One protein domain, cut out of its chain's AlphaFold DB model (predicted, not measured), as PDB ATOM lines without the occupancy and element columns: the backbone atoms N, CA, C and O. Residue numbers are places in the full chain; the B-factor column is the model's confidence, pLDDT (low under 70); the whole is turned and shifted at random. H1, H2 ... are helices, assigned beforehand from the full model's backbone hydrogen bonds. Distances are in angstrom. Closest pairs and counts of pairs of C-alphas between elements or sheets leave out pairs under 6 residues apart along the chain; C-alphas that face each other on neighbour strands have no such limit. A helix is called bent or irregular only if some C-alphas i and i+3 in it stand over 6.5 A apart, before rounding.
ATOM      1  N   GLU A 312      28.546  -4.669 -49.913       78.65
ATOM      2  CA  GLU A 312      28.723  -5.957 -49.215       78.65
ATOM      3  C   GLU A 312      30.143  -6.101 -48.627       78.65
ATOM      4  O   GLU A 312      30.335  -6.467 -47.468       78.65
ATOM      5  N   LYS A 313      31.166  -5.671 -49.381       74.79
ATOM      6  CA  LYS A 313      32.563  -5.645 -48.912       74.79
ATOM      7  C   LYS A 313      32.818  -4.646 -47.771       74.79
ATOM      8  O   LYS A 313      33.813  -4.789 -47.052       74.79
ATOM      9  N   TYR A 314      32.002  -3.599 -47.642       64.08
ATOM     10  CA  TYR A 314      32.088  -2.655 -46.525       64.08
ATOM     11  C   TYR A 314      31.315  -3.152 -45.299       64.08
ATOM     12  O   TYR A 314      31.835  -2.976 -44.203       64.08
ATOM     13  N   GLU A 315      30.162  -3.805 -45.467       65.33
ATOM     14  CA  GLU A 315      29.390  -4.404 -44.362       65.33
ATOM     15  C   GLU A 315      30.200  -5.477 -43.619       65.33
ATOM     16  O   GLU A 315      30.386  -5.366 -42.409       65.33
ATOM     17  N   GLU A 316      30.852  -6.404 -44.337       61.82
ATOM     18  CA  GLU A 316      31.669  -7.468 -43.717       61.82
ATOM     19  C   GLU A 316      32.861  -6.924 -42.894       61.82
ATOM     20  O   GLU A 316      33.373  -7.578 -41.985       61.82
ATOM     21  N   ARG A 317      33.324  -5.697 -43.179       59.82
ATOM     22  CA  ARG A 317      34.401  -5.044 -42.410       59.82
ATOM     23  C   ARG A 317      33.904  -4.161 -41.269       59.82
ATOM     24  O   ARG A 317      34.724  -3.798 -40.424       59.82
ATOM     25  N   GLN A 318      32.636  -3.765 -41.271       57.36
ATOM     26  CA  GLN A 318      32.090  -2.847 -40.273       57.36
ATOM     27  C   GLN A 318      31.581  -3.584 -39.037       57.36
ATOM     28  O   GLN A 318      31.784  -3.065 -37.947       57.36
ATOM     29  N   ASP A 319      31.050  -4.803 -39.164       55.97
ATOM     30  CA  ASP A 319      30.394  -5.498 -38.040       55.97
ATOM     31  C   ASP A 319      31.302  -5.756 -36.829       55.97
ATOM     32  O   ASP A 319      30.860  -5.694 -35.685       55.97
ATOM     33  N   TYR A 320      32.601  -5.976 -37.041       53.67
ATOM     34  CA  TYR A 320      33.544  -6.154 -35.928       53.67
ATOM     35  C   TYR A 320      34.054  -4.831 -35.347       53.67
ATOM     36  O   TYR A 320      34.613  -4.813 -34.252       53.67
ATOM     37  N   LYS A 321      33.909  -3.725 -36.084       53.39
ATOM     38  CA  LYS A 321      34.429  -2.412 -35.690       53.39
ATOM     39  C   LYS A 321      33.345  -1.528 -35.073       53.39
ATOM     40  O   LYS A 321      33.661  -0.776 -34.159       53.39
ATOM     41  N   SER A 322      32.098  -1.640 -35.525       57.42
ATOM     42  CA  SER A 322      30.951  -0.909 -34.975       57.42
ATOM     43  C   SER A 322      30.699  -1.283 -33.515       57.42
ATOM     44  O   SER A 322      30.679  -0.399 -32.667       57.42
ATOM     45  N   HIS A 323      30.656  -2.579 -33.187       51.15
ATOM     46  CA  HIS A 323      30.385  -3.036 -31.817       51.15
ATOM     47  C   HIS A 323      31.450  -2.621 -30.790       51.15
ATOM     48  O   HIS A 323      31.122  -2.389 -29.633       51.15
ATOM     49  N   ILE A 324      32.725  -2.523 -31.181       58.00
ATOM     50  CA  ILE A 324      33.788  -2.086 -30.258       58.00
ATOM     51  C   ILE A 324      33.729  -0.566 -30.046       58.00
ATOM     52  O   ILE A 324      33.936  -0.105 -28.929       58.00
ATOM     53  N   ILE A 325      33.412   0.203 -31.095       59.19
ATOM     54  CA  ILE A 325      33.330   1.670 -31.020       59.19
ATOM     55  C   ILE A 325      32.103   2.120 -30.220       59.19
ATOM     56  O   ILE A 325      32.237   3.017 -29.396       59.19
ATOM     57  N   GLU A 326      30.941   1.493 -30.416       59.63
ATOM     58  CA  GLU A 326      29.708   1.855 -29.699       59.63
ATOM     59  C   GLU A 326      29.859   1.665 -28.180       59.63
ATOM     60  O   GLU A 326      29.523   2.558 -27.408       59.63
ATOM     61  N   ILE A 327      30.472   0.557 -27.742       61.13
ATOM     62  CA  ILE A 327      30.693   0.292 -26.309       61.13
ATOM     63  C   ILE A 327      31.682   1.298 -25.694       61.13
ATOM     64  O   ILE A 327      31.504   1.719 -24.551       61.13
ATOM     65  N   GLU A 328      32.737   1.680 -26.418       60.64
ATOM     66  CA  GLU A 328      33.734   2.642 -25.929       60.64
ATOM     67  C   GLU A 328      33.178   4.076 -25.887       60.64
ATOM     68  O   GLU A 328      33.431   4.814 -24.928       60.64
ATOM     69  N   GLU A 329      32.382   4.459 -26.890       63.51
ATOM     70  CA  GLU A 329      31.745   5.773 -26.955       63.51
ATOM     71  C   GLU A 329      30.717   5.950 -25.828       63.51
ATOM     72  O   GLU A 329      30.779   6.960 -25.118       63.51
ATOM     73  N   ASP A 330      29.894   4.933 -25.560       72.06
ATOM     74  CA  ASP A 330      28.924   4.948 -24.461       72.06
ATOM     75  C   ASP A 330      29.608   5.103 -23.095       72.06
ATOM     76  O   ASP A 330      29.191   5.915 -22.266       72.06
ATOM     77  N   GLN A 331      30.704   4.378 -22.847       79.37
ATOM     78  CA  GLN A 331      31.446   4.501 -21.584       79.37
ATOM     79  C   GLN A 331      32.077   5.890 -21.423       79.37
ATOM     80  O   GLN A 331      32.064   6.452 -20.323       79.37
ATOM     81  N   SER A 332      32.600   6.467 -22.511       81.70
ATOM     82  CA  SER A 332      33.180   7.815 -22.505       81.70
ATOM     83  C   SER A 332      32.144   8.887 -22.162       81.70
ATOM     84  O   SER A 332      32.416   9.790 -21.368       81.70
ATOM     85  N   GLU A 333      30.938   8.754 -22.711       85.85
ATOM     86  CA  GLU A 333      29.842   9.690 -22.513       85.85
ATOM     87  C   GLU A 333      29.242   9.556 -21.111       85.85
ATOM     88  O   GLU A 333      29.040  10.559 -20.426       85.85
ATOM     89  N   ILE A 334      29.048   8.326 -20.624       86.66
ATOM     90  CA  ILE A 334      28.606   8.062 -19.247       86.66
ATOM     91  C   ILE A 334      29.599   8.663 -18.243       86.66
ATOM     92  O   ILE A 334      29.192   9.324 -17.282       86.66
ATOM     93  N   ARG A 335      30.906   8.485 -18.471       88.75
ATOM     94  CA  ARG A 335      31.948   9.068 -17.617       88.75
ATOM     95  C   ARG A 335      31.938  10.595 -17.667       88.75
ATOM     96  O   ARG A 335      31.995  11.227 -16.613       88.75
ATOM     97  N   ALA A 336      31.839  11.188 -18.856       89.55
ATOM     98  CA  ALA A 336      31.790  12.639 -19.018       89.55
ATOM     99  C   ALA A 336      30.581  13.255 -18.304       89.55
ATOM    100  O   ALA A 336      30.737  14.213 -17.550       89.55
ATOM    101  N   ASN A 337      29.403  12.642 -18.452       90.06
ATOM    102  CA  ASN A 337      28.185  13.055 -17.761       90.06
ATOM    103  C   ASN A 337      28.315  12.940 -16.234       90.06
ATOM    104  O   ASN A 337      27.861  13.826 -15.510       90.06
ATOM    105  N   ARG A 338      28.982  11.892 -15.728       90.85
ATOM    106  CA  ARG A 338      29.259  11.739 -14.291       90.85
ATOM    107  C   ARG A 338      30.167  12.851 -13.757       90.85
ATOM    108  O   ARG A 338      29.853  13.429 -12.721       90.85
ATOM    109  N   LEU A 339      31.269  13.161 -14.445       91.26
ATOM    110  CA  LEU A 339      32.191  14.236 -14.042       91.26
ATOM    111  C   LEU A 339      31.527  15.613 -14.130       91.26
ATOM    112  O   LEU A 339      31.666  16.433 -13.224       91.26
ATOM    113  N   PHE A 340      30.750  15.843 -15.185       89.87
ATOM    114  CA  PHE A 340      29.976  17.064 -15.354       89.87
ATOM    115  C   PHE A 340      28.947  17.250 -14.229       89.87
ATOM    116  O   PHE A 340      28.841  18.340 -13.670       89.87
ATOM    117  N   ALA A 341      28.246  16.185 -13.827       89.04
ATOM    118  CA  ALA A 341      27.332  16.227 -12.690       89.04
ATOM    119  C   ALA A 341      28.050  16.545 -11.365       89.04
ATOM    120  O   ALA A 341      27.504  17.293 -10.555       89.04
ATOM    121  N   LEU A 342      29.277  16.043 -11.160       89.28
ATOM    122  CA  LEU A 342      30.092  16.379  -9.984       89.28
ATOM    123  C   LEU A 342      30.436  17.872  -9.948       89.28
ATOM    124  O   LEU A 342      30.136  18.524  -8.948       89.28
ATOM    125  N   VAL A 343      30.967  18.421 -11.046       88.05
ATOM    126  CA  VAL A 343      31.247  19.862 -11.181       88.05
ATOM    127  C   VAL A 343      29.984  20.677 -10.918       88.05
ATOM    128  O   VAL A 343      29.986  21.596 -10.109       88.05
ATOM    129  N   LYS A 344      28.872  20.308 -11.558       86.67
ATOM    130  CA  LYS A 344      27.601  21.017 -11.415       86.67
ATOM    131  C   LYS A 344      27.098  20.976  -9.970       86.67
ATOM    132  O   LYS A 344      26.650  21.995  -9.467       86.67
ATOM    133  N   SER A 345      27.227  19.844  -9.275       85.28
ATOM    134  CA  SER A 345      26.826  19.731  -7.868       85.28
ATOM    135  C   SER A 345      27.671  20.591  -6.926       85.28
ATOM    136  O   SER A 345      27.110  21.246  -6.057       85.28
ATOM    137  N   ARG A 346      28.993  20.644  -7.131       83.94
ATOM    138  CA  ARG A 346      29.917  21.413  -6.286       83.94
ATOM    139  C   ARG A 346      29.830  22.916  -6.553       83.94
ATOM    140  O   ARG A 346      29.885  23.707  -5.624       83.94
ATOM    141  N   ILE A 347      29.628  23.304  -7.813       77.47
ATOM    142  CA  ILE A 347      29.569  24.709  -8.225       77.47
ATOM    143  C   ILE A 347      28.187  25.325  -7.975       77.47
ATOM    144  O   ILE A 347      28.143  26.522  -7.756       77.47
ATOM    145  N   ILE A 348      27.075  24.569  -7.997       66.68
ATOM    146  CA  ILE A 348      25.716  25.115  -7.753       66.68
ATOM    147  C   ILE A 348      25.486  25.511  -6.287       66.68
ATOM    148  O   ILE A 348      24.631  26.360  -6.020       66.68
ATOM    149  N   GLU A 349      26.222  24.930  -5.333       61.37
ATOM    150  CA  GLU A 349      26.156  25.373  -3.931       61.37
ATOM    151  C   GLU A 349      26.553  26.854  -3.790       61.37
ATOM    152  O   GLU A 349      26.016  27.574  -2.945       61.37
ATOM    153  N   GLU A 350      27.397  27.341  -4.696       60.13
ATOM    154  CA  GLU A 350      27.701  28.750  -4.894       60.13
ATOM    155  C   GLU A 350      26.834  29.275  -6.054       60.13
ATOM    156  O   GLU A 350      26.646  28.617  -7.067       60.13
ATOM    157  N   GLN A 351      26.191  30.435  -5.925       59.16
ATOM    158  CA  GLN A 351      25.191  30.917  -6.896       59.16
ATOM    159  C   GLN A 351      25.808  31.328  -8.253       59.16
ATOM    160  O   GLN A 351      25.861  32.508  -8.609       59.16
ATOM    161  N   ASN A 352      26.257  30.354  -9.035       60.47
ATOM    162  CA  ASN A 352      27.115  30.556 -10.188       60.47
ATOM    163  C   ASN A 352      26.272  30.614 -11.465       60.47
ATOM    164  O   ASN A 352      25.894  29.604 -12.057       60.47
ATOM    165  N   GLN A 353      25.978  31.844 -11.900       65.08
ATOM    166  CA  GLN A 353      25.162  32.137 -13.089       65.08
ATOM    167  C   GLN A 353      25.786  31.612 -14.396       65.08
ATOM    168  O   GLN A 353      25.081  31.435 -15.386       65.08
ATOM    169  N   LEU A 354      27.093  31.324 -14.404       63.69
ATOM    170  CA  LEU A 354      27.816  30.829 -15.579       63.69
ATOM    171  C   LEU A 354      27.370  29.432 -16.032       63.69
ATOM    172  O   LEU A 354      27.302  29.181 -17.235       63.69
ATOM    173  N   LEU A 355      27.008  28.550 -15.096       65.95
ATOM    174  CA  LEU A 355      26.504  27.204 -15.407       65.95
ATOM    175  C   LEU A 355      25.017  27.185 -15.804       65.95
ATOM    176  O   LEU A 355      24.434  26.119 -15.990       65.95
ATOM    177  N   ALA A 356      24.380  28.352 -15.934       66.43
ATOM    178  CA  ALA A 356      23.033  28.452 -16.493       66.43
ATOM    179  C   ALA A 356      23.035  28.440 -18.034       66.43
ATOM    180  O   ALA A 356      21.979  28.286 -18.649       66.43
ATOM    181  N   SER A 357      24.199  28.613 -18.672       73.54
ATOM    182  CA  SER A 357      24.321  28.646 -20.129       73.54
ATOM    183  C   SER A 357      24.585  27.257 -20.711       73.54
ATOM    184  O   SER A 357      25.626  26.654 -20.454       73.54
ATOM    185  N   HIS A 358      23.701  26.803 -21.606       77.19
ATOM    186  CA  HIS A 358      23.868  25.557 -22.372       77.19
ATOM    187  C   HIS A 358      25.189  25.518 -23.168       77.19
ATOM    188  O   HIS A 358      25.725  24.451 -23.462       77.19
ATOM    189  N   VAL A 359      25.736  26.681 -23.537       79.16
ATOM    190  CA  VAL A 359      27.019  26.757 -24.250       79.16
ATOM    191  C   VAL A 359      28.165  26.313 -23.344       79.16
ATOM    192  O   VAL A 359      29.049  25.589 -23.792       79.16
ATOM    193  N   VAL A 360      28.142  26.712 -22.069       80.84
ATOM    194  CA  VAL A 360      29.166  26.318 -21.093       80.84
ATOM    195  C   VAL A 360      29.040  24.831 -20.781       80.84
ATOM    196  O   VAL A 360      30.052  24.136 -20.796       80.84
ATOM    197  N   ASP A 361      27.814  24.329 -20.614       86.36
ATOM    198  CA  ASP A 361      27.547  22.904 -20.386       86.36
ATOM    199  C   ASP A 361      28.161  22.029 -21.496       86.36
ATOM    200  O   ASP A 361      28.896  21.084 -21.206       86.36
ATOM    201  N   ASN A 362      27.969  22.403 -22.766       86.68
ATOM    202  CA  ASN A 362      28.567  21.695 -23.903       86.68
ATOM    203  C   ASN A 362      30.104  21.725 -23.885       86.68
ATOM    204  O   ASN A 362      30.740  20.697 -24.102       86.68
ATOM    205  N   VAL A 363      30.711  22.883 -23.602       86.90
ATOM    206  CA  VAL A 363      32.180  23.027 -23.558       86.90
ATOM    207  C   VAL A 363      32.793  22.165 -22.451       86.90
ATOM    208  O   VAL A 363      33.866  21.582 -22.638       86.90
ATOM    209  N   LEU A 364      32.119  22.065 -21.303       88.78
ATOM    210  CA  LEU A 364      32.554  21.218 -20.194       88.78
ATOM    211  C   LEU A 364      32.402  19.728 -20.524       88.78
ATOM    212  O   LEU A 364      33.314  18.946 -20.249       88.78
ATOM    213  N   LEU A 365      31.296  19.329 -21.156       88.90
ATOM    214  CA  LEU A 365      31.093  17.951 -21.608       88.90
ATOM    215  C   LEU A 365      32.143  17.527 -22.642       88.90
ATOM    216  O   LEU A 365      32.739  16.457 -22.499       88.90
ATOM    217  N   ASP A 366      32.439  18.383 -23.623       87.58
ATOM    218  CA  ASP A 366      33.469  18.132 -24.637       87.58
ATOM    219  C   ASP A 366      34.852  17.937 -23.999       87.58
ATOM    220  O   ASP A 366      35.595  17.023 -24.370       87.58
ATOM    221  N   PHE A 367      35.184  18.741 -22.984       88.25
ATOM    222  CA  PHE A 367      36.430  18.594 -22.232       88.25
ATOM    223  C   PHE A 367      36.543  17.231 -21.549       88.25
ATOM    224  O   PHE A 367      37.599  16.591 -21.614       88.25
ATOM    225  N   PHE A 368      35.471  16.773 -20.900       89.11
ATOM    226  CA  PHE A 368      35.475  15.474 -20.238       89.11
ATOM    227  C   PHE A 368      35.501  14.314 -21.240       89.11
ATOM    228  O   PHE A 368      36.253  13.361 -21.020       89.11
ATOM    229  N   LYS A 369      34.777  14.421 -22.365       86.37
ATOM    230  CA  LYS A 369      34.780  13.414 -23.439       86.37
ATOM    231  C   LYS A 369      36.167  13.279 -24.079       86.37
ATOM    232  O   LYS A 369      36.657  12.169 -24.266       86.37
ATOM    233  N   GLU A 370      36.862  14.387 -24.343       81.62
ATOM    234  CA  GLU A 370      38.211  14.360 -24.933       81.62
ATOM    235  C   GLU A 370      39.285  13.862 -23.952       81.62
ATOM    236  O   GLU A 370      40.305  13.283 -24.340       81.62
ATOM    237  N   ASN A 371      39.084  14.081 -22.652       77.08
ATOM    238  CA  ASN A 371      40.031  13.643 -21.636       77.08
ATOM    239  C   ASN A 371      39.888  12.158 -21.260       77.08
ATOM    240  O   ASN A 371      40.567  11.698 -20.336       77.08
ATOM    241  N   ASN A 372      39.073  11.398 -21.999       67.75
ATOM    242  CA  ASN A 372      38.882   9.974 -21.759       67.75
ATOM    243  C   ASN A 372      40.180   9.160 -21.912       67.75
ATOM    244  O   ASN A 372      40.416   8.229 -21.152       67.75
ATOM    245  N   ASN A 373      41.089   9.597 -22.791       62.05
ATOM    246  CA  ASN A 373      42.340   8.890 -23.111       62.05
ATOM    247  C   ASN A 373      43.396   8.915 -21.990       62.05
ATOM    248  O   ASN A 373      44.462   8.319 -22.126       62.05
ATOM    249  N   ASN A 374      43.136   9.630 -20.895       58.79
ATOM    250  CA  ASN A 374      44.044   9.713 -19.761       58.79
ATOM    251  C   ASN A 374      43.579   8.742 -18.665       58.79
ATOM    252  O   ASN A 374      43.099   9.181 -17.620       58.79
ATOM    253  N   GLU A 375      43.732   7.435 -18.905       56.73
ATOM    254  CA  GLU A 375      43.338   6.332 -18.000       56.73
ATOM    255  C   GLU A 375      43.950   6.405 -16.584       56.73
ATOM    256  O   GLU A 375      43.561   5.654 -15.697       56.73
ATOM    257  N   THR A 376      44.881   7.330 -16.326       56.95
ATOM    258  CA  THR A 376      45.526   7.508 -15.016       56.95
ATOM    259  C   THR A 376      45.307   8.885 -14.393       56.95
ATOM    260  O   THR A 376      45.924   9.200 -13.373       56.95
ATOM    261  N   ARG A 377      44.493   9.755 -15.004       63.89
ATOM    262  CA  ARG A 377      44.254  11.094 -14.465       63.89
ATOM    263  C   ARG A 377      43.104  11.038 -13.466       63.89
ATOM    264  O   ARG A 377      41.957  10.836 -13.849       63.89
ATOM    265  N   ASP A 378      43.488  11.214 -12.207       80.25
ATOM    266  CA  ASP A 378      42.642  11.437 -11.039       80.25
ATOM    267  C   ASP A 378      41.405  12.273 -11.405       80.25
ATOM    268  O   ASP A 378      41.529  13.415 -11.866       80.25
ATOM    269  N   GLU A 379      40.227  11.658 -11.287       85.94
ATOM    270  CA  GLU A 379      38.943  12.286 -11.609       85.94
ATOM    271  C   GLU A 379      38.730  13.541 -10.763       85.94
ATOM    272  O   GLU A 379      38.220  14.538 -11.274       85.94
ATOM    273  N   ASP A 380      39.232  13.546  -9.525       85.73
ATOM    274  CA  ASP A 380      39.155  14.708  -8.648       85.73
ATOM    275  C   ASP A 380      39.991  15.875  -9.187       85.73
ATOM    276  O   ASP A 380      39.506  17.000  -9.214       85.73
ATOM    277  N   LYS A 381      41.182  15.621  -9.750       87.27
ATOM    278  CA  LYS A 381      41.999  16.676 -10.393       87.27
ATOM    279  C   LYS A 381      41.352  17.230 -11.654       87.27
ATOM    280  O   LYS A 381      41.600  18.365 -12.048       87.27
ATOM    281  N   LEU A 382      40.602  16.398 -12.374       87.38
ATOM    282  CA  LEU A 382      39.854  16.837 -13.551       87.38
ATOM    283  C   LEU A 382      38.749  17.810 -13.168       87.38
ATOM    284  O   LEU A 382      38.608  18.843 -13.816       87.38
ATOM    285  N   VAL A 383      38.006  17.457 -12.123       88.74
ATOM    286  CA  VAL A 383      36.943  18.279 -11.555       88.74
ATOM    287  C   VAL A 383      37.529  19.573 -10.978       88.74
ATOM    288  O   VAL A 383      37.060  20.639 -11.354       88.74
ATOM    289  N   GLU A 384      38.622  19.504 -10.212       88.53
ATOM    290  CA  GLU A 384      39.312  20.665  -9.622       88.53
ATOM    291  C   GLU A 384      39.782  21.679 -10.682       88.53
ATOM    292  O   GLU A 384      39.554  22.875 -10.543       88.53
ATOM    293  N   ILE A 385      40.367  21.215 -11.794       87.70
ATOM    294  CA  ILE A 385      40.792  22.098 -12.899       87.70
ATOM    295  C   ILE A 385      39.597  22.829 -13.523       87.70
ATOM    296  O   ILE A 385      39.703  23.995 -13.907       87.70
ATOM    297  N   VAL A 386      38.469  22.133 -13.678       88.56
ATOM    298  CA  VAL A 386      37.257  22.734 -14.238       88.56
ATOM    299  C   VAL A 386      36.638  23.715 -13.246       88.56
ATOM    300  O   VAL A 386      36.231  24.798 -13.655       88.56
ATOM    301  N   GLU A 387      36.610  23.374 -11.959       86.89
ATOM    302  CA  GLU A 387      36.147  24.253 -10.884       86.89
ATOM    303  C   GLU A 387      36.954  25.544 -10.829       86.89
ATOM    304  O   GLU A 387      36.374  26.623 -10.920       86.89
ATOM    305  N   GLU A 388      38.285  25.453 -10.788       86.88
ATOM    306  CA  GLU A 388      39.164  26.623 -10.799       86.88
ATOM    307  C   GLU A 388      38.910  27.500 -12.032       86.88
ATOM    308  O   GLU A 388      38.827  28.724 -11.924       86.88
ATOM    309  N   TRP A 389      38.724  26.890 -13.207       87.04
ATOM    310  CA  TRP A 389      38.422  27.632 -14.430       87.04
ATOM    311  C   TRP A 389      37.074  28.360 -14.365       87.04
ATOM    312  O   TRP A 389      36.997  29.532 -14.745       87.04
ATOM    313  N   VAL A 390      36.017  27.699 -13.881       83.98
ATOM    314  CA  VAL A 390      34.688  28.316 -13.745       83.98
ATOM    315  C   VAL A 390      34.737  29.468 -12.739       83.98
ATOM    316  O   VAL A 390      34.243  30.554 -13.049       83.98
ATOM    317  N   MET A 391      35.388  29.268 -11.590       81.37
ATOM    318  CA  MET A 391      35.523  30.283 -10.542       81.37
ATOM    319  C   MET A 391      36.343  31.483 -11.011       81.37
ATOM    320  O   MET A 391      35.922  32.626 -10.857       81.37
ATOM    321  N   ARG A 392      37.473  31.248 -11.687       80.84
ATOM    322  CA  ARG A 392      38.311  32.324 -12.230       80.84
ATOM    323  C   ARG A 392      37.574  33.149 -13.283       80.84
ATOM    324  O   ARG A 392      37.671  34.373 -13.291       80.84
ATOM    325  N   ARG A 393      36.801  32.493 -14.154       74.49
ATOM    326  CA  ARG A 393      35.981  33.180 -15.160       74.49
ATOM    327  C   ARG A 393      34.896  34.030 -14.507       74.49
ATOM    328  O   ARG A 393      34.636  35.140 -14.966       74.49
ATOM    329  N   GLN A 394      34.281  33.518 -13.445       70.16
ATOM    330  CA  GLN A 394      33.295  34.258 -12.675       70.16
ATOM    331  C   GLN A 394      33.914  35.463 -11.988       70.16
ATOM    332  O   GLN A 394      33.325  36.534 -12.050       70.16
ATOM    333  N   ASP A 395      35.090  35.320 -11.383       69.93
ATOM    334  CA  ASP A 395      35.800  36.440 -10.781       69.93
ATOM    335  C   ASP A 395      36.122  37.502 -11.827       69.93
ATOM    336  O   ASP A 395      35.868  38.679 -11.592       69.93
ATOM    337  N   ASP A 396      36.613  37.122 -13.005       68.72
ATOM    338  CA  ASP A 396      36.912  38.072 -14.077       68.72
ATOM    339  C   ASP A 396      35.649  38.790 -14.578       68.72
ATOM    340  O   ASP A 396      35.632  40.018 -14.715       68.72
ATOM    341  N   GLU A 397      34.563  38.051 -14.805       66.19
ATOM    342  CA  GLU A 397      33.300  38.589 -15.306       66.19
ATOM    343  C   GLU A 397      32.573  39.438 -14.248       66.19
ATOM    344  O   GLU A 397      32.174  40.577 -14.514       66.19
ATOM    345  N   TYR A 398      32.465  38.939 -13.017       63.88
ATOM    346  CA  TYR A 398      31.896  39.647 -11.873       63.88
ATOM    347  C   TYR A 398      32.705  40.898 -11.551       63.88
ATOM    348  O   TYR A 398      32.124  41.977 -11.399       63.88
ATOM    349  N   ASN A 399      34.038  40.803 -11.504       60.82
ATOM    350  CA  ASN A 399      34.885  41.966 -11.275       60.82
ATOM    351  C   ASN A 399      34.735  42.972 -12.410       60.82
ATOM    352  O   ASN A 399      34.643  44.162 -12.118       60.82
ATOM    353  N   MET A 400      34.629  42.547 -13.671       60.35
ATOM    354  CA  MET A 400      34.414  43.463 -14.791       60.35
ATOM    355  C   MET A 400      33.056  44.175 -14.701       60.35
ATOM    356  O   MET A 400      32.990  45.406 -14.757       60.35
ATOM    357  N   PHE A 401      31.963  43.437 -14.493       58.90
ATOM    358  CA  PHE A 401      30.618  44.017 -14.476       58.90
ATOM    359  C   PHE A 401      30.304  44.802 -13.202       58.90
ATOM    360  O   PHE A 401      29.674  45.861 -13.276       58.90
ATOM    361  N   MET A 402      30.757  44.348 -12.031       57.27
ATOM    362  CA  MET A 402      30.593  45.115 -10.791       57.27
ATOM    363  C   MET A 402      31.453  46.369 -10.802       57.27
ATOM    364  O   MET A 402      31.000  47.432 -10.370       57.27
ATOM    365  N   SER A 403      32.654  46.296 -11.376       59.08
ATOM    366  CA  SER A 403      33.475  47.488 -11.569       59.08
ATOM    367  C   SER A 403      32.870  48.447 -12.597       59.08
ATOM    368  O   SER A 403      33.049  49.652 -12.475       59.08
ATOM    369  N   TRP A 404      32.071  47.973 -13.556       61.89
ATOM    370  CA  TRP A 404      31.312  48.860 -14.440       61.89
ATOM    371  C   TRP A 404      30.074  49.494 -13.772       61.89
ATOM    372  O   TRP A 404      29.679  50.620 -14.092       61.89
ATOM    373  N   LYS A 405      29.429  48.813 -12.818       65.42
ATOM    374  CA  LYS A 405      28.256  49.363 -12.110       65.42
ATOM    375  C   LYS A 405      28.624  50.517 -11.169       65.42
ATOM    376  O   LYS A 405      27.867  51.488 -11.081       65.42
ATOM    377  N   VAL A 406      29.792  50.462 -10.531       68.49
ATOM    378  CA  VAL A 406      30.293  51.517  -9.633       68.49
ATOM    379  C   VAL A 406      30.817  52.707 -10.449       68.49
ATOM    380  O   VAL A 406      31.719  52.554 -11.268       68.49
ATOM    381  N   SER A 407      30.270  53.910 -10.231       69.04
ATOM    382  CA  SER A 407      30.624  55.113 -11.010       69.04
ATOM    383  C   SER A 407      32.108  55.459 -10.972       69.04
ATOM    384  O   SER A 407      32.666  55.820 -12.002       69.04
TER     385      SER A 407
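This is residues 312 to 407 of the 452 residues of an uncharacterized protein of Arabidopsis thaliana (UniProt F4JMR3). Two long helices, H1 and H4, run the same way and meet at a steep tilt, residues 339 to 347 of H1 touching residues 379 to 387 of H4, and the whole is a rod from whose opposite ends stick out residues 312 to 327, which belong to H1, and residues 398 to 407, of which 398 to 405 belong to H4. Between those ends is a small compact body, in which H3 runs back across H1 and the short H2 joins H1 to H3. The printed part has 96 residues, with four named helices in the order H1, H2, H3, H4 and no named strand; the class is all helix. The whole is only just extended, close to loose, with a radius of gyration of the C-alphas of 18.8 A and spans of 72 by 28 by 18 A.

H1, residues 312 to 348, is the longest helix. It has a kink of 44 degrees near residue 320, and it is irregular, but only just: C-alphas 317 and 320 are 6.6 A apart. H3, residues 358 to 373, touches H1 at residues 332 to 340 of H1 alone; the closest C-alphas, those of Ala 336 and Phe 368, are 4.8 A apart. Their lines stand at a steep tilt of 60 degrees, opposite ways. H3 is irregular, with C-alphas 370 and 373 7.1 A apart. H4, residues 379 to 405, touches H1 with residues 379 to 387 alone, and H1 touches H4 with residues 339 to 347 alone; the closest C-alphas, those of Val 343 and Val 383, are 5.9 A apart. These two run the same way at a steep tilt of 56 degrees. H3 and H4 are close but not clearly touching, the closest C-alphas being those of Leu 364 and Val 386 at 7.7 A, and run opposite ways at a shallow tilt of 28 degrees. H2, residues 353 to 356, is close to but not clearly touching H1, with C-alphas Lys 344 and Leu 355 closest at 7.4 A. Every O i to N i+4 pair is within hydrogen-bond range in H4, against 27 of 33 in H1 and 10 of 12 in H3; H2 is too short for such a pair.

H1 begins at C-alpha 312, (28.723, -5.957, -49.215), and is 51.9 A long. H2 is 5.4 A and H3 24.9 A long. H4 is 38.6 A long and ends at C-alpha 405, (28.256, 49.363, -12.110).

The C-alphas of Glu 312 and Ser 407, the two farthest apart, are 72.1 A apart. The body without the free stretches has 70 residues and spans 36 by 22 by 18 A. The printed part has no cut, and its three links are tight. The mean pLDDT of the printed part is 73.9; it is under 70 in residues 314 to 329, 348 to 356, 372 to 377 and 395 to 407.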